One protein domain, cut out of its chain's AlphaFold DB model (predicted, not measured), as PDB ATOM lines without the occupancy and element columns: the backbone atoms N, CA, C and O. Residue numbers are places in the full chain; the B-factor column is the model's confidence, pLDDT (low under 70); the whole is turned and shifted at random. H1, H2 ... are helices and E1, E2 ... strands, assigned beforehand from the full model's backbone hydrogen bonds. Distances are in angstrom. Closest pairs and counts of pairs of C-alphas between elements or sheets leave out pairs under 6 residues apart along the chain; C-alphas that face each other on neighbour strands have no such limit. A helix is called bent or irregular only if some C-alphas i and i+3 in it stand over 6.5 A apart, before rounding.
ATOM      1  N   LEU A 104      14.861  22.148 114.514       95.25
ATOM      2  CA  LEU A 104      13.741  22.061 113.586       95.25
ATOM      3  C   LEU A 104      14.187  21.149 112.444       95.25
ATOM      4  O   LEU A 104      14.682  21.604 111.409       95.25
ATOM      5  N   SER A 105      14.073  19.844 112.683       93.62
ATOM      6  CA  SER A 105      14.639  18.830 111.798       93.62
ATOM      7  C   SER A 105      13.603  17.768 111.426       93.62
ATOM      8  O   SER A 105      13.510  16.739 112.104       93.62
ATOM      9  N   PRO A 106      12.825  17.984 110.344       91.75
ATOM     10  CA  PRO A 106      11.854  17.004 109.851       91.75
ATOM     11  C   PRO A 106      12.488  15.633 109.582       91.75
ATOM     12  O   PRO A 106      11.866  14.603 109.824       91.75
ATOM     13  N   ALA A 107      13.754  15.622 109.154       88.69
ATOM     14  CA  ALA A 107      14.517  14.412 108.863       88.69
ATOM     15  C   ALA A 107      14.808  13.534 110.095       88.69
ATOM     16  O   ALA A 107      15.033  12.343 109.934       88.69
ATOM     17  N   LEU A 108      14.791  14.110 111.304       89.12
ATOM     18  CA  LEU A 108      14.960  13.386 112.572       89.12
ATOM     19  C   LEU A 108      13.634  13.184 113.323       89.12
ATOM     20  O   LEU A 108      13.611  12.690 114.450       89.12
ATOM     21  N   THR A 109      12.515  13.616 112.738       89.38
ATOM     22  CA  THR A 109      11.192  13.469 113.351       89.38
ATOM     23  C   THR A 109      10.558  12.183 112.838       89.38
ATOM     24  O   THR A 109       9.729  12.200 111.926       89.38
ATOM     25  N   VAL A 110      10.987  11.062 113.421       86.94
ATOM     26  CA  VAL A 110      10.559   9.704 113.056       86.94
ATOM     27  C   VAL A 110       9.820   9.002 114.205       86.94
ATOM     28  O   VAL A 110       9.978   9.373 115.373       86.94
ATOM     29  N   PRO A 111       8.983   7.987 113.919       85.75
ATOM     30  CA  PRO A 111       8.371   7.147 114.931       85.75
ATOM     31  C   PRO A 111       9.427   6.453 115.789       85.75
ATOM     32  O   PRO A 111      10.265   5.711 115.288       85.75
ATOM     33  N   LEU A 112       9.326   6.644 117.105       79.06
ATOM     34  CA  LEU A 112      10.177   5.958 118.076       79.06
ATOM     35  C   LEU A 112      10.027   4.419 118.049       79.06
ATOM     36  O   LEU A 112      11.010   3.730 118.297       79.06
ATOM     37  N   PRO A 113       8.842   3.820 117.801       77.06
ATOM     38  CA  PRO A 113       8.730   2.365 117.707       77.06
ATOM     39  C   PRO A 113       9.339   1.844 116.399       77.06
ATOM     40  O   PRO A 113       8.649   1.642 115.404       77.06
ATOM     41  N   GLU A 114      10.640   1.581 116.412       75.31
ATOM     42  CA  GLU A 114      11.346   0.903 115.323       75.31
ATOM     43  C   GLU A 114      12.008  -0.404 115.802       75.31
ATOM     44  O   GLU A 114      12.319  -0.548 116.991       75.31
ATOM     45  N   PRO A 115      12.225  -1.393 114.913       70.25
ATOM     46  CA  PRO A 115      12.786  -2.693 115.299       70.25
ATOM     47  C   PRO A 115      14.165  -2.613 115.977       70.25
ATOM     48  O   PRO A 115      14.455  -3.376 116.904       70.25
ATOM     49  N   SER A 116      15.018  -1.676 115.557       71.38
ATOM     50  CA  SER A 116      16.356  -1.425 116.121       71.38
ATOM     51  C   SER A 116      16.312  -1.023 117.593       71.38
ATOM     52  O   SER A 116      17.169  -1.461 118.373       71.38
ATOM     53  N   ILE A 117      15.285  -0.270 118.002       75.94
ATOM     54  CA  ILE A 117      15.101   0.166 119.389       75.94
ATOM     55  C   ILE A 117      14.868  -1.008 120.339       75.94
ATOM     56  O   ILE A 117      15.259  -0.913 121.499       75.94
ATOM     57  N   LEU A 118      14.341  -2.149 119.884       75.25
ATOM     58  CA  LEU A 118      14.212  -3.333 120.743       75.25
ATOM     59  C   LEU A 118      15.571  -3.916 121.125       75.25
ATOM     60  O   LEU A 118      15.830  -4.182 122.300       75.25
ATOM     61  N   ARG A 119      16.464  -4.076 120.141       71.06
ATOM     62  CA  ARG A 119      17.821  -4.590 120.374       71.06
ATOM     63  C   ARG A 119      18.629  -3.627 121.238       71.06
ATOM     64  O   ARG A 119      19.357  -4.069 122.127       71.06
ATOM     65  N   TYR A 120      18.500  -2.327 120.976       69.81
ATOM     66  CA  TYR A 120      19.110  -1.292 121.801       69.81
ATOM     67  C   TYR A 120      18.530  -1.295 123.220       69.81
ATOM     68  O   TYR A 120      19.294  -1.373 124.174       69.81
ATOM     69  N   GLY A 121      17.206  -1.292 123.372       71.88
ATOM     70  CA  GLY A 121      16.502  -1.256 124.654       71.88
ATOM     71  C   GLY A 121      16.848  -2.440 125.554       71.88
ATOM     72  O   GLY A 121      17.135  -2.246 126.729       71.88
ATOM     73  N   LEU A 122      16.928  -3.652 124.993       72.00
ATOM     74  CA  LEU A 122      17.390  -4.844 125.715       72.00
ATOM     75  C   LEU A 122      18.813  -4.682 126.263       72.00
ATOM     76  O   LEU A 122      19.062  -5.004 127.420       72.00
ATOM     77  N   ARG A 123      19.745  -4.157 125.457       69.94
ATOM     78  CA  ARG A 123      21.124  -3.888 125.904       69.94
ATOM     79  C   ARG A 123      21.181  -2.752 126.924       69.94
ATOM     80  O   ARG A 123      21.904  -2.851 127.904       69.94
ATOM     81  N   ALA A 124      20.397  -1.705 126.699       67.50
ATOM     82  CA  ALA A 124      20.344  -0.500 127.509       67.50
ATOM     83  C   ALA A 124      19.771  -0.764 128.909       67.50
ATOM     84  O   ALA A 124      20.251  -0.184 129.869       67.50
ATOM     85  N   VAL A 125      18.786  -1.654 129.057       69.62
ATOM     86  CA  VAL A 125      18.263  -2.039 130.384       69.62
ATOM     87  C   VAL A 125      19.292  -2.844 131.190       69.62
ATOM     88  O   VAL A 125      19.275  -2.802 132.417       69.62
ATOM     89  N   LEU A 126      20.197  -3.560 130.517       68.81
ATOM     90  CA  LEU A 126      21.268  -4.332 131.159       68.81
ATOM     91  C   LEU A 126      22.496  -3.479 131.521       68.81
ATOM     92  O   LEU A 126      23.324  -3.915 132.320       68.81
ATOM     93  N   ASP A 127      22.624  -2.283 130.949       69.06
ATOM     94  CA  ASP A 127      23.735  -1.370 131.202       69.06
ATOM     95  C   ASP A 127      23.369  -0.345 132.286       69.06
ATOM     96  O   ASP A 127      22.502   0.507 132.109       69.06
ATOM     97  N   ARG A 128      24.080  -0.387 133.417       63.03
ATOM     98  CA  ARG A 128      23.891   0.539 134.548       63.03
ATOM     99  C   ARG A 128      24.231   2.002 134.227       63.03
ATOM    100  O   ARG A 128      23.844   2.883 134.989       63.03
ATOM    101  N   HIS A 129      24.982   2.254 133.155       64.81
ATOM    102  CA  HIS A 129      25.331   3.595 132.675       64.81
ATOM    103  C   HIS A 129      24.414   4.062 131.536       64.81
ATOM    104  O   HIS A 129      24.607   5.141 130.975       64.81
ATOM    105  N   SER A 130      23.395   3.270 131.199       64.75
ATOM    106  CA  SER A 130      22.420   3.621 130.182       64.75
ATOM    107  C   SER A 130      21.584   4.841 130.585       64.75
ATOM    108  O   SER A 130      21.130   4.937 131.728       64.75
ATOM    109  N   PRO A 131      21.269   5.741 129.635       62.06
ATOM    110  CA  PRO A 131      20.340   6.845 129.870       62.06
ATOM    111  C   PRO A 131      18.885   6.371 130.044       62.06
ATOM    112  O   PRO A 131      18.017   7.159 130.418       62.06
ATOM    113  N   VAL A 132      18.593   5.096 129.757       67.31
ATOM    114  CA  VAL A 132      17.260   4.503 129.894       67.31
ATOM    115  C   VAL A 132      17.161   3.788 131.237       67.31
ATOM    116  O   VAL A 132      17.593   2.647 131.378       67.31
ATOM    117  N   ALA A 133      16.543   4.448 132.215       66.81
ATOM    118  CA  ALA A 133      16.239   3.855 133.511       66.81
ATOM    119  C   ALA A 133      14.801   3.314 133.533       66.81
ATOM    120  O   ALA A 133      13.835   4.074 133.436       66.81
ATOM    121  N   VAL A 134      14.655   1.998 133.691       73.06
ATOM    122  CA  VAL A 134      13.361   1.348 133.946       73.06
ATOM    123  C   VAL A 134      13.281   1.024 135.442       73.06
ATOM    124  O   VAL A 134      14.248   0.483 135.978       73.06
ATOM    125  N   PRO A 135      12.172   1.339 136.140       69.19
ATOM    126  CA  PRO A 135      12.000   0.945 137.536       69.19
ATOM    127  C   PRO A 135      12.191  -0.566 137.723       69.19
ATOM    128  O   PRO A 135      11.691  -1.349 136.916       69.19
ATOM    129  N   VAL A 136      12.883  -0.970 138.793       74.19
ATOM    130  CA  VAL A 136      13.089  -2.380 139.156       74.19
ATOM    131  C   VAL A 136      12.501  -2.624 140.557       74.19
ATOM    132  O   VAL A 136      12.999  -2.032 141.514       74.19
ATOM    133  N   PRO A 137      11.457  -3.468 140.703       76.50
ATOM    134  CA  PRO A 137      10.746  -4.166 139.630       76.50
ATOM    135  C   PRO A 137       9.889  -3.209 138.770       76.50
ATOM    136  O   PRO A 137       9.423  -2.178 139.266       76.50
ATOM    137  N   PRO A 138       9.650  -3.536 137.487       76.69
ATOM    138  CA  PRO A 138       8.795  -2.730 136.626       76.69
ATOM    139  C   PRO A 138       7.340  -2.806 137.095       76.69
ATOM    140  O   PRO A 138       6.831  -3.867 137.456       76.69
ATOM    141  N   THR A 139       6.643  -1.673 137.066       82.75
ATOM    142  CA  THR A 139       5.224  -1.609 137.437       82.75
ATOM    143  C   THR A 139       4.333  -2.133 136.305       82.75
ATOM    144  O   THR A 139       4.715  -2.115 135.133       82.75
ATOM    145  N   GLY A 140       3.102  -2.552 136.625       84.94
ATOM    146  CA  GLY A 140       2.122  -3.010 135.625       84.94
ATOM    147  C   GLY A 140       1.922  -2.043 134.440       84.94
ATOM    148  O   GLY A 140       1.984  -2.487 133.292       84.94
ATOM    149  N   PRO A 141       1.766  -0.721 134.664       81.94
ATOM    150  CA  PRO A 141       1.686   0.258 133.579       81.94
ATOM    151  C   PRO A 141       2.931   0.308 132.684       81.94
ATOM    152  O   PRO A 141       2.797   0.442 131.467       81.94
ATOM    153  N   VAL A 142       4.129   0.170 133.266       81.31
ATOM    154  CA  VAL A 142       5.392   0.125 132.512       81.31
ATOM    155  C   VAL A 142       5.447  -1.135 131.651       81.31
ATOM    156  O   VAL A 142       5.745  -1.041 130.464       81.31
ATOM    157  N   LEU A 143       5.075  -2.295 132.196       84.56
ATOM    158  CA  LEU A 143       4.997  -3.542 131.427       84.56
ATOM    159  C   LEU A 143       3.990  -3.446 130.274       84.56
ATOM    160  O   LEU A 143       4.310  -3.818 129.147       84.56
ATOM    161  N   GLY A 144       2.803  -2.884 130.516       86.81
ATOM    162  CA  GLY A 144       1.799  -2.668 129.470       86.81
ATOM    163  C   GLY A 144       2.245  -1.670 128.393       86.81
ATOM    164  O   GLY A 144       1.884  -1.806 127.223       86.81
ATOM    165  N   PHE A 145       3.047  -0.666 128.754       85.31
ATOM    166  CA  PHE A 145       3.704   0.212 127.785       85.31
ATOM    167  C   PHE A 145       4.742  -0.547 126.950       85.31
ATOM    168  O   PHE A 145       4.654  -0.513 125.725       85.31
ATOM    169  N   LEU A 146       5.657  -1.285 127.586       84.50
ATOM    170  CA  LEU A 146       6.705  -2.045 126.897       84.50
ATOM    171  C   LEU A 146       6.123  -3.110 125.959       84.50
ATOM    172  O   LEU A 146       6.556  -3.210 124.816       84.50
ATOM    173  N   ALA A 147       5.099  -3.850 126.392       87.69
ATOM    174  CA  ALA A 147       4.425  -4.844 125.558       87.69
ATOM    175  C   ALA A 147       3.785  -4.213 124.308       87.69
ATOM    176  O   ALA A 147       3.895  -4.756 123.208       87.69
ATOM    177  N   ARG A 148       3.156  -3.037 124.455       88.00
ATOM    178  CA  ARG A 148       2.637  -2.277 123.307       88.00
ATOM    179  C   ARG A 148       3.765  -1.777 122.413       88.00
ATOM    180  O   ARG A 148       3.670  -1.950 121.208       88.00
ATOM    181  N   MET A 149       4.829  -1.216 122.980       87.31
ATOM    182  CA  MET A 149       5.991  -0.756 122.215       87.31
ATOM    183  C   MET A 149       6.569  -1.892 121.363       87.31
ATOM    184  O   MET A 149       6.690  -1.731 120.156       87.31
ATOM    185  N   VAL A 150       6.798  -3.073 121.954       88.06
ATOM    186  CA  VAL A 150       7.252  -4.279 121.237       88.06
ATOM    187  C   VAL A 150       6.309  -4.649 120.094       88.06
ATOM    188  O   VAL A 150       6.774  -4.902 118.987       88.06
ATOM    189  N   ARG A 151       4.992  -4.632 120.330       90.62
ATOM    190  CA  ARG A 151       3.988  -4.916 119.292       90.62
ATOM    191  C   ARG A 151       4.063  -3.944 118.105       90.62
ATOM    192  O   ARG A 151       3.789  -4.361 116.983       90.62
ATOM    193  N   TYR A 152       4.404  -2.680 118.347       88.75
ATOM    194  CA  TYR A 152       4.474  -1.637 117.317       88.75
ATOM    195  C   TYR A 152       5.866  -1.477 116.682       88.75
ATOM    196  O   TYR A 152       5.983  -0.801 115.664       88.75
ATOM    197  N   CYS A 153       6.906  -2.134 117.203       88.31
ATOM    198  CA  CYS A 153       8.258  -2.151 116.632       88.31
ATOM    199  C   CYS A 153       8.360  -3.073 115.399       88.31
ATOM    200  O   CYS A 153       9.092  -4.064 115.394       88.31
ATOM    201  N   THR A 154       7.623  -2.752 114.334       88.88
ATOM    202  CA  THR A 154       7.640  -3.481 113.053       88.88
ATOM    203  C   THR A 154       7.728  -2.502 111.886       88.88
ATOM    204  O   THR A 154       7.169  -1.412 111.992       88.88
ATOM    205  N   ALA A 155       8.314  -2.914 110.758       85.94
ATOM    206  CA  ALA A 155       8.413  -2.074 109.559       85.94
ATOM    207  C   ALA A 155       7.047  -1.544 109.079       85.94
ATOM    208  O   ALA A 155       6.905  -0.352 108.854       85.94
ATOM    209  N   ALA A 156       6.009  -2.391 109.039       89.50
ATOM    210  CA  ALA A 156       4.672  -1.985 108.595       89.50
ATOM    211  C   ALA A 156       4.049  -0.880 109.473       89.50
ATOM    212  O   ALA A 156       3.514   0.102 108.965       89.50
ATOM    213  N   HIS A 157       4.141  -1.009 110.802       90.81
ATOM    214  CA  HIS A 157       3.667   0.039 111.714       90.81
ATOM    215  C   HIS A 157       4.513   1.313 111.621       90.81
ATOM    216  O   HIS A 157       3.970   2.409 111.746       90.81
ATOM    217  N   TRP A 158       5.822   1.177 111.392       90.06
ATOM    218  CA  TRP A 158       6.709   2.315 111.179       90.06
ATOM    219  C   TRP A 158       6.328   3.085 109.909       90.06
ATOM    220  O   TRP A 158       6.147   4.298 109.970       90.06
ATOM    221  N   GLU A 159       6.093   2.391 108.791       88.81
ATOM    222  CA  GLU A 159       5.624   2.984 107.530       88.81
ATOM    223  C   GLU A 159       4.269   3.682 107.702       88.81
ATOM    224  O   GLU A 159       4.095   4.825 107.275       88.81
ATOM    225  N   GLN A 160       3.323   3.038 108.395       91.25
ATOM    226  CA  GLN A 160       2.021   3.630 108.698       91.25
ATOM    227  C   GLN A 160       2.151   4.904 109.548       91.25
ATOM    228  O   GLN A 160       1.482   5.903 109.277       91.25
ATOM    229  N   ALA A 161       3.007   4.892 110.572       91.75
ATOM    230  CA  ALA A 161       3.243   6.057 111.419       91.75
ATOM    231  C   ALA A 161       3.965   7.179 110.651       91.75
ATOM    232  O   ALA A 161       3.584   8.345 110.766       91.75
ATOM    233  N   MET A 162       4.934   6.836 109.800       91.12
ATOM    234  CA  MET A 162       5.600   7.794 108.917       91.12
ATOM    235  C   MET A 162       4.645   8.437 107.915       91.12
ATOM    236  O   MET A 162       4.757   9.636 107.665       91.12
ATOM    237  N   ALA A 163       3.679   7.688 107.378       91.06
ATOM    238  CA  ALA A 163       2.649   8.244 106.504       91.06
ATOM    239  C   ALA A 163       1.802   9.314 107.219       91.06
ATOM    240  O   ALA A 163       1.420  10.306 106.600       91.06
ATOM    241  N   ALA A 164       1.563   9.160 108.527       91.94
ATOM    242  CA  ALA A 164       0.894  10.171 109.345       91.94
ATOM    243  C   ALA A 164       1.813  11.352 109.718       91.94
ATOM    244  O   ALA A 164       1.342  12.484 109.824       91.94
ATOM    245  N   TYR A 165       3.117  11.115 109.903       92.00
ATOM    246  CA  TYR A 165       4.091  12.160 110.247       92.00
ATOM    247  C   TYR A 165       4.441  13.046 109.051       92.00
ATOM    248  O   TYR A 165       4.614  14.250 109.215       92.00
ATOM    249  N   ARG A 166       4.502  12.472 107.847       91.12
ATOM    250  CA  ARG A 166       4.805  13.155 106.583       91.12
ATOM    251  C   ARG A 166       4.155  14.537 106.437       91.12
ATOM    252  O   ARG A 166       4.904  15.509 106.351       91.12
ATOM    253  N   PRO A 167       2.812  14.665 106.433       92.62
ATOM    254  CA  PRO A 167       2.173  15.951 106.173       92.62
ATOM    255  C   PRO A 167       2.444  16.971 107.283       92.62
ATOM    256  O   PRO A 167       2.383  18.171 107.029       92.62
ATOM    257  N   LEU A 168       2.748  16.517 108.505       91.94
ATOM    258  CA  LEU A 168       3.157  17.387 109.608       91.94
ATOM    259  C   LEU A 168       4.600  17.864 109.406       91.94
ATOM    260  O   LEU A 168       4.871  19.057 109.521       91.94
ATOM    261  N   ASN A 169       5.499  16.947 109.047       92.81
ATOM    262  CA  ASN A 169       6.914  17.210 108.797       92.81
ATOM    263  C   ASN A 169       7.123  18.193 107.633       92.81
ATOM    264  O   ASN A 169       7.916  19.125 107.758       92.81
ATOM    265  N   GLU A 170       6.363  18.044 106.544       92.00
ATOM    266  CA  GLU A 170       6.383  18.954 105.386       92.00
ATOM    267  C   GLU A 170       5.936  20.383 105.747       92.00
ATOM    268  O   GLU A 170       6.344  21.352 105.108       92.00
ATOM    269  N   GLN A 171       5.136  20.537 106.805       93.44
ATOM    270  CA  GLN A 171       4.614  21.829 107.244       93.44
ATOM    271  C   GLN A 171       5.455  22.508 108.326       93.44
ATOM    272  O   GLN A 171       5.158  23.657 108.652       93.44
ATOM    273  N   ILE A 172       6.491  21.856 108.877       93.44
ATOM    274  CA  ILE A 172       7.263  22.395 110.011       93.44
ATOM    275  C   ILE A 172       7.768  23.804 109.693       93.44
ATOM    276  O   ILE A 172       7.405  24.750 110.383       93.44
ATOM    277  N   PHE A 173       8.546  23.987 108.624       95.25
ATOM    278  CA  PHE A 173       9.128  25.301 108.336       95.25
ATOM    279  C   PHE A 173       8.074  26.358 108.014       95.25
ATOM    280  O   PHE A 173       8.137  27.451 108.566       95.25
ATOM    281  N   ALA A 174       7.054  26.006 107.228       95.44
ATOM    282  CA  ALA A 174       5.949  26.910 106.926       95.44
ATOM    283  C   ALA A 174       5.178  27.334 108.189       95.44
ATOM    284  O   ALA A 174       4.739  28.478 108.290       95.44
ATOM    285  N   ALA A 175       5.018  26.446 109.176       95.19
ATOM    286  CA  ALA A 175       4.358  26.774 110.437       95.19
ATOM    287  C   ALA A 175       5.149  27.817 111.242       95.19
ATOM    288  O   ALA A 175       4.552  28.774 111.736       95.19
ATOM    289  N   PHE A 176       6.473  27.673 111.319       96.56
ATOM    290  CA  PHE A 176       7.339  28.661 111.966       96.56
ATOM    291  C   PHE A 176       7.404  29.977 111.171       96.56
ATOM    292  O   PHE A 176       7.302  31.048 111.766       96.56
ATOM    293  N   ASP A 177       7.472  29.910 109.838       96.50
ATOM    294  CA  ASP A 177       7.474  31.088 108.959       96.50
ATOM    295  C   ASP A 177       6.169  31.893 109.083       96.50
ATOM    296  O   ASP A 177       6.197  33.128 109.083       96.50
ATOM    297  N   ARG A 178       5.020  31.220 109.255       96.38
ATOM    298  CA  ARG A 178       3.737  31.878 109.561       96.38
ATOM    299  C   ARG A 178       3.768  32.606 110.899       96.38
ATOM    300  O   ARG A 178       3.332  33.752 110.959       96.38
ATOM    301  N   GLN A 179       4.307  31.980 111.948       96.69
ATOM    302  CA  GLN A 179       4.437  32.617 113.263       96.69
ATOM    303  C   GLN A 179       5.316  33.871 113.193       96.69
ATOM    304  O   GLN A 179       4.907  34.933 113.663       96.69
ATOM    305  N   THR A 180       6.469  33.782 112.526       96.31
ATOM    306  CA  THR A 180       7.349  34.934 112.286       96.31
ATOM    307  C   THR A 180       6.641  36.026 111.479       96.31
ATOM    308  O   THR A 180       6.656  37.191 111.871       96.31
ATOM    309  N   SER A 181       5.951  35.664 110.394       95.94
ATOM    310  CA  SER A 181       5.213  36.621 109.553       95.94
ATOM    311  C   SER A 181       4.053  37.292 110.293       95.94
ATOM    312  O   SER A 181       3.728  38.444 110.015       95.94
ATOM    313  N   GLY A 182       3.445  36.602 111.260       95.44
ATOM    314  CA  GLY A 182       2.423  37.159 112.145       95.44
ATOM    315  C   GLY A 182       2.974  37.750 113.444       95.44
ATOM    316  O   GLY A 182       2.234  37.818 114.427       95.44
ATOM    317  N   GLY A 183       4.243  38.176 113.454       96.06
ATOM    318  CA  GLY A 183       4.822  39.076 114.456       96.06
ATOM    319  C   GLY A 183       5.595  38.417 115.598       96.06
ATOM    320  O   GLY A 183       6.001  39.119 116.518       96.06
ATOM    321  N   VAL A 184       5.815  37.099 115.574       97.38
ATOM    322  CA  VAL A 184       6.684  36.447 116.567       97.38
ATOM    323  C   VAL A 184       8.137  36.851 116.310       97.38
ATOM    324  O   VAL A 184       8.761  36.383 115.356       97.38
ATOM    325  N   ASP A 185       8.676  37.706 117.180       96.19
ATOM    326  CA  ASP A 185      10.049  38.222 117.098       96.19
ATOM    327  C   ASP A 185      11.072  37.226 117.674       96.19
ATOM    328  O   ASP A 185      11.672  37.420 118.730       96.19
ATOM    329  N   ALA A 186      11.225  36.094 116.988       93.50
ATOM    330  CA  ALA A 186      12.276  35.124 117.256       93.50
ATOM    331  C   ALA A 186      12.765  34.474 115.962       93.50
ATOM    332  O   ALA A 186      11.987  34.124 115.073       93.50
ATOM    333  N   LEU A 187      14.080  34.286 115.876       90.69
ATOM    334  CA  LEU A 187      14.725  33.747 114.685       90.69
ATOM    335  C   LEU A 187      14.590  32.225 114.614       90.69
ATOM    336  O   LEU A 187      14.918  31.514 115.567       90.69
ATOM    337  N   THR A 188      14.205  31.731 113.438       95.44
ATOM    338  CA  THR A 188      14.564  30.381 112.995       95.44
ATOM    339  C   THR A 188      15.789  30.475 112.100       95.44
ATOM    340  O   THR A 188      15.726  31.072 111.025       95.44
ATOM    341  N   THR A 189      16.899  29.890 112.528       95.56
ATOM    342  CA  THR A 189      18.170  29.982 111.811       95.56
ATOM    343  C   THR A 189      18.330  28.772 110.893       95.56
ATOM    344  O   THR A 189      18.246  27.642 111.381       95.56
ATOM    345  N   PRO A 190      18.554  28.959 109.580       95.06
ATOM    346  CA  PRO A 190      18.978  27.873 108.704       95.06
ATOM    347  C   PRO A 190      20.299  27.281 109.194       95.06
ATOM    348  O   PRO A 190      21.236  28.016 109.497       95.06
ATOM    349  N   GLY A 191      20.379  25.959 109.262       93.38
ATOM    350  CA  GLY A 191      21.587  25.274 109.694       93.38
ATOM    351  C   GLY A 191      21.479  23.793 109.403       93.38
ATOM    352  O   GLY A 191      20.652  23.113 110.006       93.38
ATOM    353  N   ASP A 192      22.314  23.312 108.486       95.06
ATOM    354  CA  ASP A 192      22.424  21.887 108.198       95.06
ATOM    355  C   ASP A 192      22.849  21.132 109.462       95.06
ATOM    356  O   ASP A 192      23.679  21.605 110.242       95.06
ATOM    357  N   LEU A 193      22.277  19.950 109.660       96.00
ATOM    358  CA  LEU A 193      22.588  19.113 110.808       96.00
ATOM    359  C   LEU A 193      23.789  18.226 110.496       96.00
ATOM    360  O   LEU A 193      23.757  17.450 109.541       96.00
ATOM    361  N   VAL A 194      24.810  18.290 111.348       96.81
ATOM    362  CA  VAL A 194      25.984  17.413 111.273       96.81
ATOM    363  C   VAL A 194      25.868  16.320 112.332       96.81
ATOM    364  O   VAL A 194      26.059  16.586 113.518       96.81
ATOM    365  N   ALA A 195      25.592  15.084 111.919       96.69
ATOM    366  CA  ALA A 195      25.715  13.912 112.782       96.69
ATOM    367  C   ALA A 195      27.134  13.334 112.657       96.69
ATOM    368  O   ALA A 195      27.491  12.812 111.603       96.69
ATOM    369  N   ALA A 196      27.964  13.448 113.695       96.94
ATOM    370  CA  ALA A 196      29.380  13.076 113.635       96.94
ATOM    371  C   ALA A 196      29.693  11.793 114.421       96.94
ATOM    372  O   ALA A 196      29.100  11.530 115.470       96.94
ATOM    373  N   PHE A 197      30.648  11.008 113.910       96.81
ATOM    374  CA  PHE A 197      30.980   9.680 114.429       96.81
ATOM    375  C   PHE A 197      32.492   9.440 114.490       96.81
ATOM    376  O   PHE A 197      33.262   9.950 113.666       96.81
ATOM    377  N   GLY A 198      32.913   8.620 115.455       95.88
ATOM    378  CA  GLY A 198      34.306   8.208 115.602       95.88
ATOM    379  C   GLY A 198      34.697   7.132 114.592       95.88
ATOM    380  O   GLY A 198      35.834   7.113 114.122       95.88
ATOM    381  N   HIS A 199      33.748   6.279 114.195       94.06
ATOM    382  CA  HIS A 199      33.967   5.201 113.234       94.06
ATOM    383  C   HIS A 199      32.813   5.080 112.215       94.06
ATOM    384  O   HIS A 199      31.648   5.149 112.608       94.06
ATOM    385  N   PRO A 200      33.076   4.806 110.918       93.62
ATOM    386  CA  PRO A 200      32.032   4.701 109.889       93.62
ATOM    387  C   PRO A 200      30.885   3.736 110.195       93.62
ATOM    388  O   PRO A 200      29.734   4.017 109.877       93.62
ATOM    389  N   ALA A 201      31.184   2.617 110.857       92.31
ATOM    390  CA  ALA A 201      30.170   1.642 111.264       92.31
ATOM    391  C   ALA A 201      29.099   2.219 112.213       92.31
ATOM    392  O   ALA A 201      27.976   1.720 112.236       92.31
ATOM    393  N   GLU A 202      29.415   3.270 112.975       91.38
ATOM    394  CA  GLU A 202      28.473   3.915 113.899       91.38
ATOM    395  C   GLU A 202      27.415   4.746 113.157       91.38
ATOM    396  O   GLU A 202      26.302   4.909 113.653       91.38
ATOM    397  N   ALA A 203      27.724   5.211 111.940       92.56
ATOM    398  CA  ALA A 203      26.800   5.985 111.112       92.56
ATOM    399  C   ALA A 203      25.682   5.129 110.488       92.56
ATOM    400  O   ALA A 203      24.674   5.672 110.039       92.56
ATOM    401  N   ALA A 204      25.833   3.798 110.467       90.12
ATOM    402  CA  ALA A 204      24.917   2.893 109.772       90.12
ATOM    403  C   ALA A 204      23.462   3.006 110.262       90.12
ATOM    404  O   ALA A 204      22.546   2.938 109.447       90.12
ATOM    405  N   GLY A 205      23.248   3.211 111.567       86.12
ATOM    406  CA  GLY A 205      21.905   3.369 112.137       86.12
ATOM    407  C   GLY A 205      21.211   4.642 111.655       86.12
ATOM    408  O   GLY A 205      20.117   4.573 111.108       86.12
ATOM    409  N   VAL A 206      21.892   5.788 111.774       89.31
ATOM    410  CA  VAL A 206      21.366   7.087 111.317       89.31
ATOM    411  C   VAL A 206      21.139   7.093 109.805       89.31
ATOM    412  O   VAL A 206      20.133   7.611 109.335       89.31
ATOM    413  N   LEU A 207      22.036   6.481 109.026       92.06
ATOM    414  CA  LEU A 207      21.852   6.359 107.579       92.06
ATOM    415  C   LEU A 207      20.634   5.503 107.220       92.06
ATOM    416  O   LEU A 207      19.880   5.894 106.333       92.06
ATOM    417  N   ALA A 208      20.423   4.373 107.901       88.81
ATOM    418  CA  ALA A 208      19.256   3.525 107.674       88.81
ATOM    419  C   ALA A 208      17.945   4.248 108.029       88.81
ATOM    420  O   ALA A 208      16.979   4.167 107.270       88.81
ATOM    421  N   GLU A 209      17.926   5.000 109.133       88.75
ATOM    422  CA  GLU A 209      16.781   5.827 109.535       88.75
ATOM    423  C   GLU A 209      16.462   6.890 108.470       88.75
ATOM    424  O   GLU A 209      15.336   6.960 107.975       88.75
ATOM    425  N   LEU A 210      17.468   7.654 108.034       91.75
ATOM    426  CA  LEU A 210      17.311   8.685 107.002       91.75
ATOM    427  C   LEU A 210      16.883   8.098 105.649       91.75
ATOM    428  O   LEU A 210      16.043   8.679 104.962       91.75
ATOM    429  N   GLN A 211      17.412   6.934 105.267       90.56
ATOM    430  CA  GLN A 211      16.958   6.209 104.076       90.56
ATOM    431  C   GLN A 211      15.489   5.802 104.196       90.56
ATOM    432  O   GLN A 211      14.739   5.955 103.232       90.56
ATOM    433  N   GLY A 212      15.064   5.340 105.375       88.69
ATOM    434  CA  GLY A 212      13.662   5.068 105.669       88.69
ATOM    435  C   GLY A 212      12.798   6.314 105.501       88.69
ATOM    436  O   GLY A 212      11.729   6.241 104.903       88.69
ATOM    437  N   VAL A 213      13.249   7.474 105.985       90.12
ATOM    438  CA  VAL A 213      12.532   8.755 105.854       90.12
ATOM    439  C   VAL A 213      12.361   9.159 104.387       90.12
ATOM    440  O   VAL A 213      11.262   9.549 103.974       90.12
ATOM    441  N   VAL A 214      13.418   9.007 103.584       91.31
ATOM    442  CA  VAL A 214      13.386   9.264 102.135       91.31
ATOM    443  C   VAL A 214      12.465   8.276 101.418       91.31
ATOM    444  O   VAL A 214      11.633   8.699 100.621       91.31
ATOM    445  N   ALA A 215      12.538   6.980 101.739       89.19
ATOM    446  CA  ALA A 215      11.636   5.949 101.207       89.19
ATOM    447  C   ALA A 215      10.176   6.182 101.632       89.19
ATOM    448  O   ALA A 215       9.253   5.941 100.857       89.19
ATOM    449  N   ALA A 216      10.004   6.751 102.826       87.00
ATOM    450  CA  ALA A 216       8.827   7.442 103.325       87.00
ATOM    451  C   ALA A 216       8.128   8.268 102.236       87.00
ATOM    452  O   ALA A 216       6.894   8.339 102.187       87.00
ATOM    453  N   GLY A 217       8.956   9.004 101.479       88.62
ATOM    454  CA  GLY A 217       8.640  10.087 100.549       88.62
ATOM    455  C   GLY A 217       9.082  11.483 101.019       88.62
ATOM    456  O   GLY A 217       8.686  12.465 100.402       88.62
ATOM    457  N   LEU A 218       9.747  11.643 102.179       89.56
ATOM    458  CA  LEU A 218      10.142  12.979 102.667       89.56
ATOM    459  C   LEU A 218      11.379  13.435 101.895       89.56
ATOM    460  O   LEU A 218      12.345  12.684 101.774       89.56
ATOM    461  N   GLU A 219      11.358  14.665 101.388       88.75
ATOM    462  CA  GLU A 219      12.505  15.233 100.682       88.75
ATOM    463  C   GLU A 219      13.606  15.593 101.683       88.75
ATOM    464  O   GLU A 219      13.537  16.598 102.392       88.75
ATOM    465  N   VAL A 220      14.627  14.742 101.759       91.19
ATOM    466  CA  VAL A 220      15.796  14.940 102.616       91.19
ATOM    467  C   VAL A 220      17.051  14.743 101.780       91.19
ATOM    468  O   VAL A 220      17.240  13.699 101.158       91.19
ATOM    469  N   VAL A 221      17.929  15.744 101.785       94.25
ATOM    470  CA  VAL A 221      19.240  15.656 101.138       94.25
ATOM    471  C   VAL A 221      20.275  15.281 102.194       94.25
ATOM    472  O   VAL A 221      20.465  16.004 103.175       94.25
ATOM    473  N   VAL A 222      20.918  14.132 101.987       95.31
ATOM    474  CA  VAL A 222      21.890  13.536 102.908       95.31
ATOM    475  C   VAL A 222      23.227  13.363 102.198       95.31
ATOM    476  O   VAL A 222      23.290  12.775 101.119       95.31
ATOM    477  N   GLU A 223      24.301  13.833 102.824       96.44
ATOM    478  CA  GLU A 223      25.674  13.681 102.342       96.44
ATOM    479  C   GLU A 223      26.517  12.953 103.392       96.44
ATOM    480  O   GLU A 223      26.462  13.271 104.580       96.44
ATOM    481  N   ILE A 224      27.319  11.979 102.961       97.62
ATOM    482  CA  ILE A 224      28.318  11.337 103.822       97.62
ATOM    483  C   ILE A 224      29.634  12.081 103.630       97.62
ATOM    484  O   ILE A 224      30.110  12.231 102.506       97.62
ATOM    485  N   LEU A 225      30.215  12.529 104.735       98.06
ATOM    486  CA  LEU A 225      31.426  13.331 104.764       98.06
ATOM    487  C   LEU A 225      32.572  12.559 105.405       98.06
ATOM    488  O   LEU A 225      32.392  11.855 106.399       98.06
ATOM    489  N   THR A 226      33.783  12.775 104.900       98.19
ATOM    490  CA  THR A 226      34.998  12.435 105.645       98.19
ATOM    491  C   THR A 226      35.131  13.332 106.877       98.19
ATOM    492  O   THR A 226      34.577  14.433 106.932       98.19
ATOM    493  N   GLY A 227      35.920  12.910 107.867       96.88
ATOM    494  CA  GLY A 227      36.214  13.745 109.035       96.88
ATOM    495  C   GLY A 227      36.824  15.112 108.679       96.88
ATOM    496  O   GLY A 227      36.553  16.102 109.353       96.88
ATOM    497  N   GLU A 228      37.616  15.192 107.605       97.94
ATOM    498  CA  GLU A 228      38.168  16.459 107.104       97.94
ATOM    499  C   GLU A 228      37.069  17.378 106.558       97.94
ATOM    500  O   GLU A 228      36.983  18.538 106.960       97.94
ATOM    501  N   GLN A 229      36.183  16.849 105.709       98.00
ATOM    502  CA  GLN A 229      35.040  17.595 105.180       98.00
ATOM    503  C   GLN A 229      34.103  18.058 106.305       98.00
ATOM    504  O   GLN A 229      33.657  19.205 106.305       98.00
ATOM    505  N   ALA A 230      33.857  17.199 107.297       97.19
ATOM    506  CA  ALA A 230      33.056  17.538 108.467       97.19
ATOM    507  C   ALA A 230      33.671  18.706 109.258       97.19
ATOM    508  O   ALA A 230      32.960  19.649 109.598       97.19
ATOM    509  N   ARG A 231      34.992  18.694 109.489       97.00
ATOM    510  CA  ARG A 231      35.715  19.789 110.164       97.00
ATOM    511  C   ARG A 231      35.781  21.077 109.343       97.00
ATOM    512  O   ARG A 231      35.821  22.160 109.917       97.00
ATOM    513  N   ALA A 232      35.772  20.990 108.013       96.25
ATOM    514  CA  ALA A 232      35.679  22.178 107.164       96.25
ATOM    515  C   ALA A 232      34.327  22.900 107.347       96.25
ATOM    516  O   ALA A 232      34.279  24.136 107.360       96.25
ATOM    517  N   ILE A 233      33.245  22.134 107.536       95.06
ATOM    518  CA  ILE A 233      31.908  22.657 107.845       95.06
ATOM    519  C   ILE A 233      31.853  23.161 109.289       95.06
ATOM    520  O   ILE A 233      31.546  24.336 109.496       95.06
ATOM    521  N   GLU A 234      32.202  22.312 110.259       95.44
ATOM    522  CA  GLU A 234      32.206  22.617 111.692       95.44
ATOM    523  C   GLU A 234      33.613  22.444 112.308       95.44
ATOM    524  O   GLU A 234      33.987  21.337 112.714       95.44
ATOM    525  N   PRO A 235      34.400  23.535 112.411       94.50
ATOM    526  CA  PRO A 235      35.772  23.500 112.920       94.50
ATOM    527  C   PRO A 235      35.926  23.033 114.371       94.50
ATOM    528  O   PRO A 235      37.032  22.666 114.763       94.50
ATOM    529  N   HIS A 236      34.855  23.038 115.174       93.31
ATOM    530  CA  HIS A 236      34.910  22.579 116.567       93.31
ATOM    531  C   HIS A 236      34.903  21.048 116.710       93.31
ATOM    532  O   HIS A 236      35.088  20.538 117.817       93.31
ATOM    533  N   LEU A 237      34.690  20.294 115.624       95.12
ATOM    534  CA  LEU A 237      34.727  18.835 115.674       95.12
ATOM    535  C   LEU A 237      36.139  18.319 115.991       95.12
ATOM    536  O   LEU A 237      37.130  18.703 115.369       95.12
ATOM    537  N   SER A 238      36.211  17.374 116.930       94.94
ATOM    538  CA  SER A 238      37.457  16.706 117.314       94.94
ATOM    539  C   SER A 238      38.119  15.988 116.122       94.94
ATOM    540  O   SER A 238      37.419  15.434 115.266       94.94
ATOM    541  N   PRO A 239      39.463  15.888 116.081       96.25
ATOM    542  CA  PRO A 239      40.175  15.013 115.145       96.25
ATOM    543  C   PRO A 239      39.748  13.539 115.218       96.25
ATOM    544  O   PRO A 239      39.918  12.816 114.241       96.25
ATOM    545  N   ALA A 240      39.169  13.103 116.345       95.94
ATOM    546  CA  ALA A 240      38.633  11.752 116.515       95.94
ATOM    547  C   ALA A 240      37.422  11.457 115.611       95.94
ATOM    548  O   ALA A 240      37.111  10.293 115.374       95.94
ATOM    549  N   VAL A 241      36.744  12.489 115.094       97.12
ATOM    550  CA  VAL A 241      35.671  12.319 114.110       97.12
ATOM    551  C   VAL A 241      36.283  11.881 112.782       97.12
ATOM    552  O   VAL A 241      37.011  12.647 112.138       97.12
ATOM    553  N   SER A 242      35.976  10.652 112.366       96.88
ATOM    554  CA  SER A 242      36.458  10.078 111.102       96.88
ATOM    555  C   SER A 242      35.422  10.146 109.979       96.88
ATOM    556  O   SER A 242      35.804  10.175 108.809       96.88
ATOM    557  N   THR A 243      34.132  10.235 110.318       97.69
ATOM    558  CA  THR A 243      33.028  10.393 109.362       97.69
ATOM    559  C   THR A 243      31.912  11.263 109.942       97.69
ATOM    560  O   THR A 243      31.754  11.356 111.163       97.69
ATOM    561  N   ALA A 244      31.103  11.864 109.074       97.75
ATOM    562  CA  ALA A 244      29.858  12.513 109.464       97.75
ATOM    563  C   ALA A 244      28.761  12.307 108.416       97.75
ATOM    564  O   ALA A 244      29.032  12.076 107.240       97.75
ATOM    565  N   VAL A 245      27.512  12.419 108.852       97.62
ATOM    566  CA  VAL A 245      26.330  12.485 107.999       97.62
ATOM    567  C   VAL A 245      25.786  13.902 108.088       97.62
ATOM    568  O   VAL A 245      25.444  14.377 109.170       97.62
ATOM    569  N   LEU A 246      25.735  14.581 106.953       97.25
ATOM    570  CA  LEU A 246      25.213  15.929 106.834       97.25
ATOM    571  C   LEU A 246      23.796  15.876 106.278       97.25
ATOM    572  O   LEU A 246      23.572  15.356 105.185       97.25
ATOM    573  N   VAL A 247      22.851  16.441 107.020       96.88
ATOM    574  CA  VAL A 247      21.450  16.540 106.615       96.88
ATOM    575  C   VAL A 247      21.153  17.993 106.272       96.88
ATOM    576  O   VAL A 247      21.211  18.868 107.139       96.88
ATOM    577  N   ARG A 248      20.865  18.258 104.996       95.69
ATOM    578  CA  ARG A 248      20.706  19.620 104.476       95.69
ATOM    579  C   ARG A 248      19.329  20.206 104.753       95.69
ATOM    580  O   ARG A 248      18.356  19.475 104.935       95.69
ATOM    581  N   GLY A 249      19.235  21.533 104.716       93.62
ATOM    582  CA  GLY A 249      17.955  22.250 104.718       93.62
ATOM    583  C   GLY A 249      17.224  22.185 106.056       93.62
ATOM    584  O   GLY A 249      16.007  22.332 106.102       93.62
ATOM    585  N   GLN A 250      17.958  21.937 107.141       95.06
ATOM    586  CA  GLN A 250      17.408  21.952 108.492       95.06
ATOM    587  C   GLN A 250      17.426  23.382 109.053       95.06
ATOM    588  O   GLN A 250      18.077  24.288 108.515       95.06
ATOM    589  N   ARG A 251      16.682  23.607 110.137       96.12
ATOM    590  CA  ARG A 251      16.724  24.863 110.891       96.12
ATOM    591  C   ARG A 251      16.879  24.571 112.378       96.12
ATOM    592  O   ARG A 251      16.711  23.440 112.831       96.12
ATOM    593  N   TYR A 252      17.164  25.600 113.153       95.62
ATOM    594  CA  TYR A 252      17.136  25.526 114.606       95.62
ATOM    595  C   TYR A 252      16.683  26.856 115.208       95.62
ATOM    596  O   TYR A 252      16.674  27.897 114.548       95.62
ATOM    597  N   ILE A 253      16.284  26.802 116.471       95.62
ATOM    598  CA  ILE A 253      15.844  27.941 117.273       95.62
ATOM    599  C   ILE A 253      16.583  27.950 118.603       95.62
ATOM    600  O   ILE A 253      17.100  26.932 119.060       95.62
ATOM    601  N   THR A 254      16.559  29.093 119.276       94.00
ATOM    602  CA  THR A 254      16.839  29.170 120.710       94.00
ATOM    603  C   THR A 254      15.517  28.975 121.465       94.00
ATOM    604  O   THR A 254      14.701  29.898 121.466       94.00
ATOM    605  N   PRO A 255      15.252  27.812 122.101       94.62
ATOM    606  CA  PRO A 255      13.894  27.451 122.527       94.62
ATOM    607  C   PRO A 255      13.271  28.425 123.521       94.62
ATOM    608  O   PRO A 255      12.144  28.870 123.323       94.62
ATOM    609  N   HIS A 256      14.016  28.802 124.563       93.56
ATOM    610  CA  HIS A 256      13.523  29.731 125.577       93.56
ATOM    611  C   HIS A 256      13.193  31.109 124.984       93.56
ATOM    612  O   HIS A 256      12.168  31.684 125.335       93.56
TER     613      HIS A 256
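This is residues 104 to 256 of the 350 residues of the protein "FAD-dependent oxidoreductase" of Acidiferrimicrobium australe (UniProt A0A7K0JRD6). A small three-stranded sheet with H5 over one face and short H6 over the other makes one lobe; away from it, H1 and H2 lie loosely side by side in opposite directions, and H3 and H4 follow each other end to end as a long arm. The 153 printed residues include six named helices and three named strands, in the order H1 H2 H3 H4 E1 H5 E2 H6 E3. The sheet, E1 E3 E2, is antiparallel, and the class is mostly helix. The whole is only just loose, close to compact, with a radius of gyration of the C-alphas of 18.2 A and spans of 47 by 43 by 33 A.

The sheet has edge strands E1, residues 193 to 197, and E2, residues 222 to 226, and inner strand E3, residues 243 to 247. E1 and E3 are antiparallel at 161 degrees, with N 195 and O 245 2.8 A apart, within hydrogen-bond range. E3 and E2 are antiparallel at 156 degrees, with N 225 and O 244 2.8 A apart, also within range. H5, residues 200 to 215, and H6, residues 227 to 233, are on opposite faces: three layers, helices on both faces of a sheet. H5 has a height over the sheet of 9.1 A and runs along the strands, at 11 degrees to E3 on the local plane; its closest C-alphas to E3 are those of Pro 200 and Thr 243, 5.8 A. H6 has a height of 7.6 A and also runs along them, at 8 degrees to E3 on the local plane; Gly 227 and Thr 243 have the closest C-alphas, 4.6 A. E1, H5 and E2 form a split strand-helix-strand unit, two strands running the same way with E3 between them, with a right-handed crossover. H3, residues 155 to 169, is close to H5 but not clearly touching, about perpendicular at 71 degrees, only just; the closest C-alphas are those of Met 162 and Val 213, 7.6 A. H3 and H4, residues 172 to 181, meet only through their link. H1, residues 115 to 126, and H2, residues 140 to 152, are close but not clearly touching, closest at the C-alphas of Leu 118 and Val 150, 7.0 A; they run opposite ways at a shallow tilt of 33 degrees, only just short of steep. Every O i to N i+4 pair is within hydrogen-bond range in H2, H4 and H6, against 6 of 8 in H1, 9 of 11 in H3 and 9 of 12 in H5.

H1 begins at C-alpha 115, (12.786, -2.693, 115.299), and is 18.1 A long; H2 is 18.5 A, H3 19.4 A and H4 14.4 A. H5 is 22.2 A long, with a kink of 32 degrees near residue 207. H3 and H5 are irregular, only just: C-alphas 164 and 167 are 6.7 A apart, and C-alphas 202 and 205 are 6.8 A apart. H6 is 10.0 A, E1 13.1 A, and E2 and E3 13.4 A each; E3 ends at C-alpha 247, (21.450, 16.540, 106.615).

The C-alphas farthest apart, of Pro 137 and Ser 181, are 51.0 A apart. The printed part has no cut. The links H1 to H2 and H4 to E1 are long. The mean pLDDT of the printed part is 88.8; residues 120, 123 to 133 and 135 are under 70.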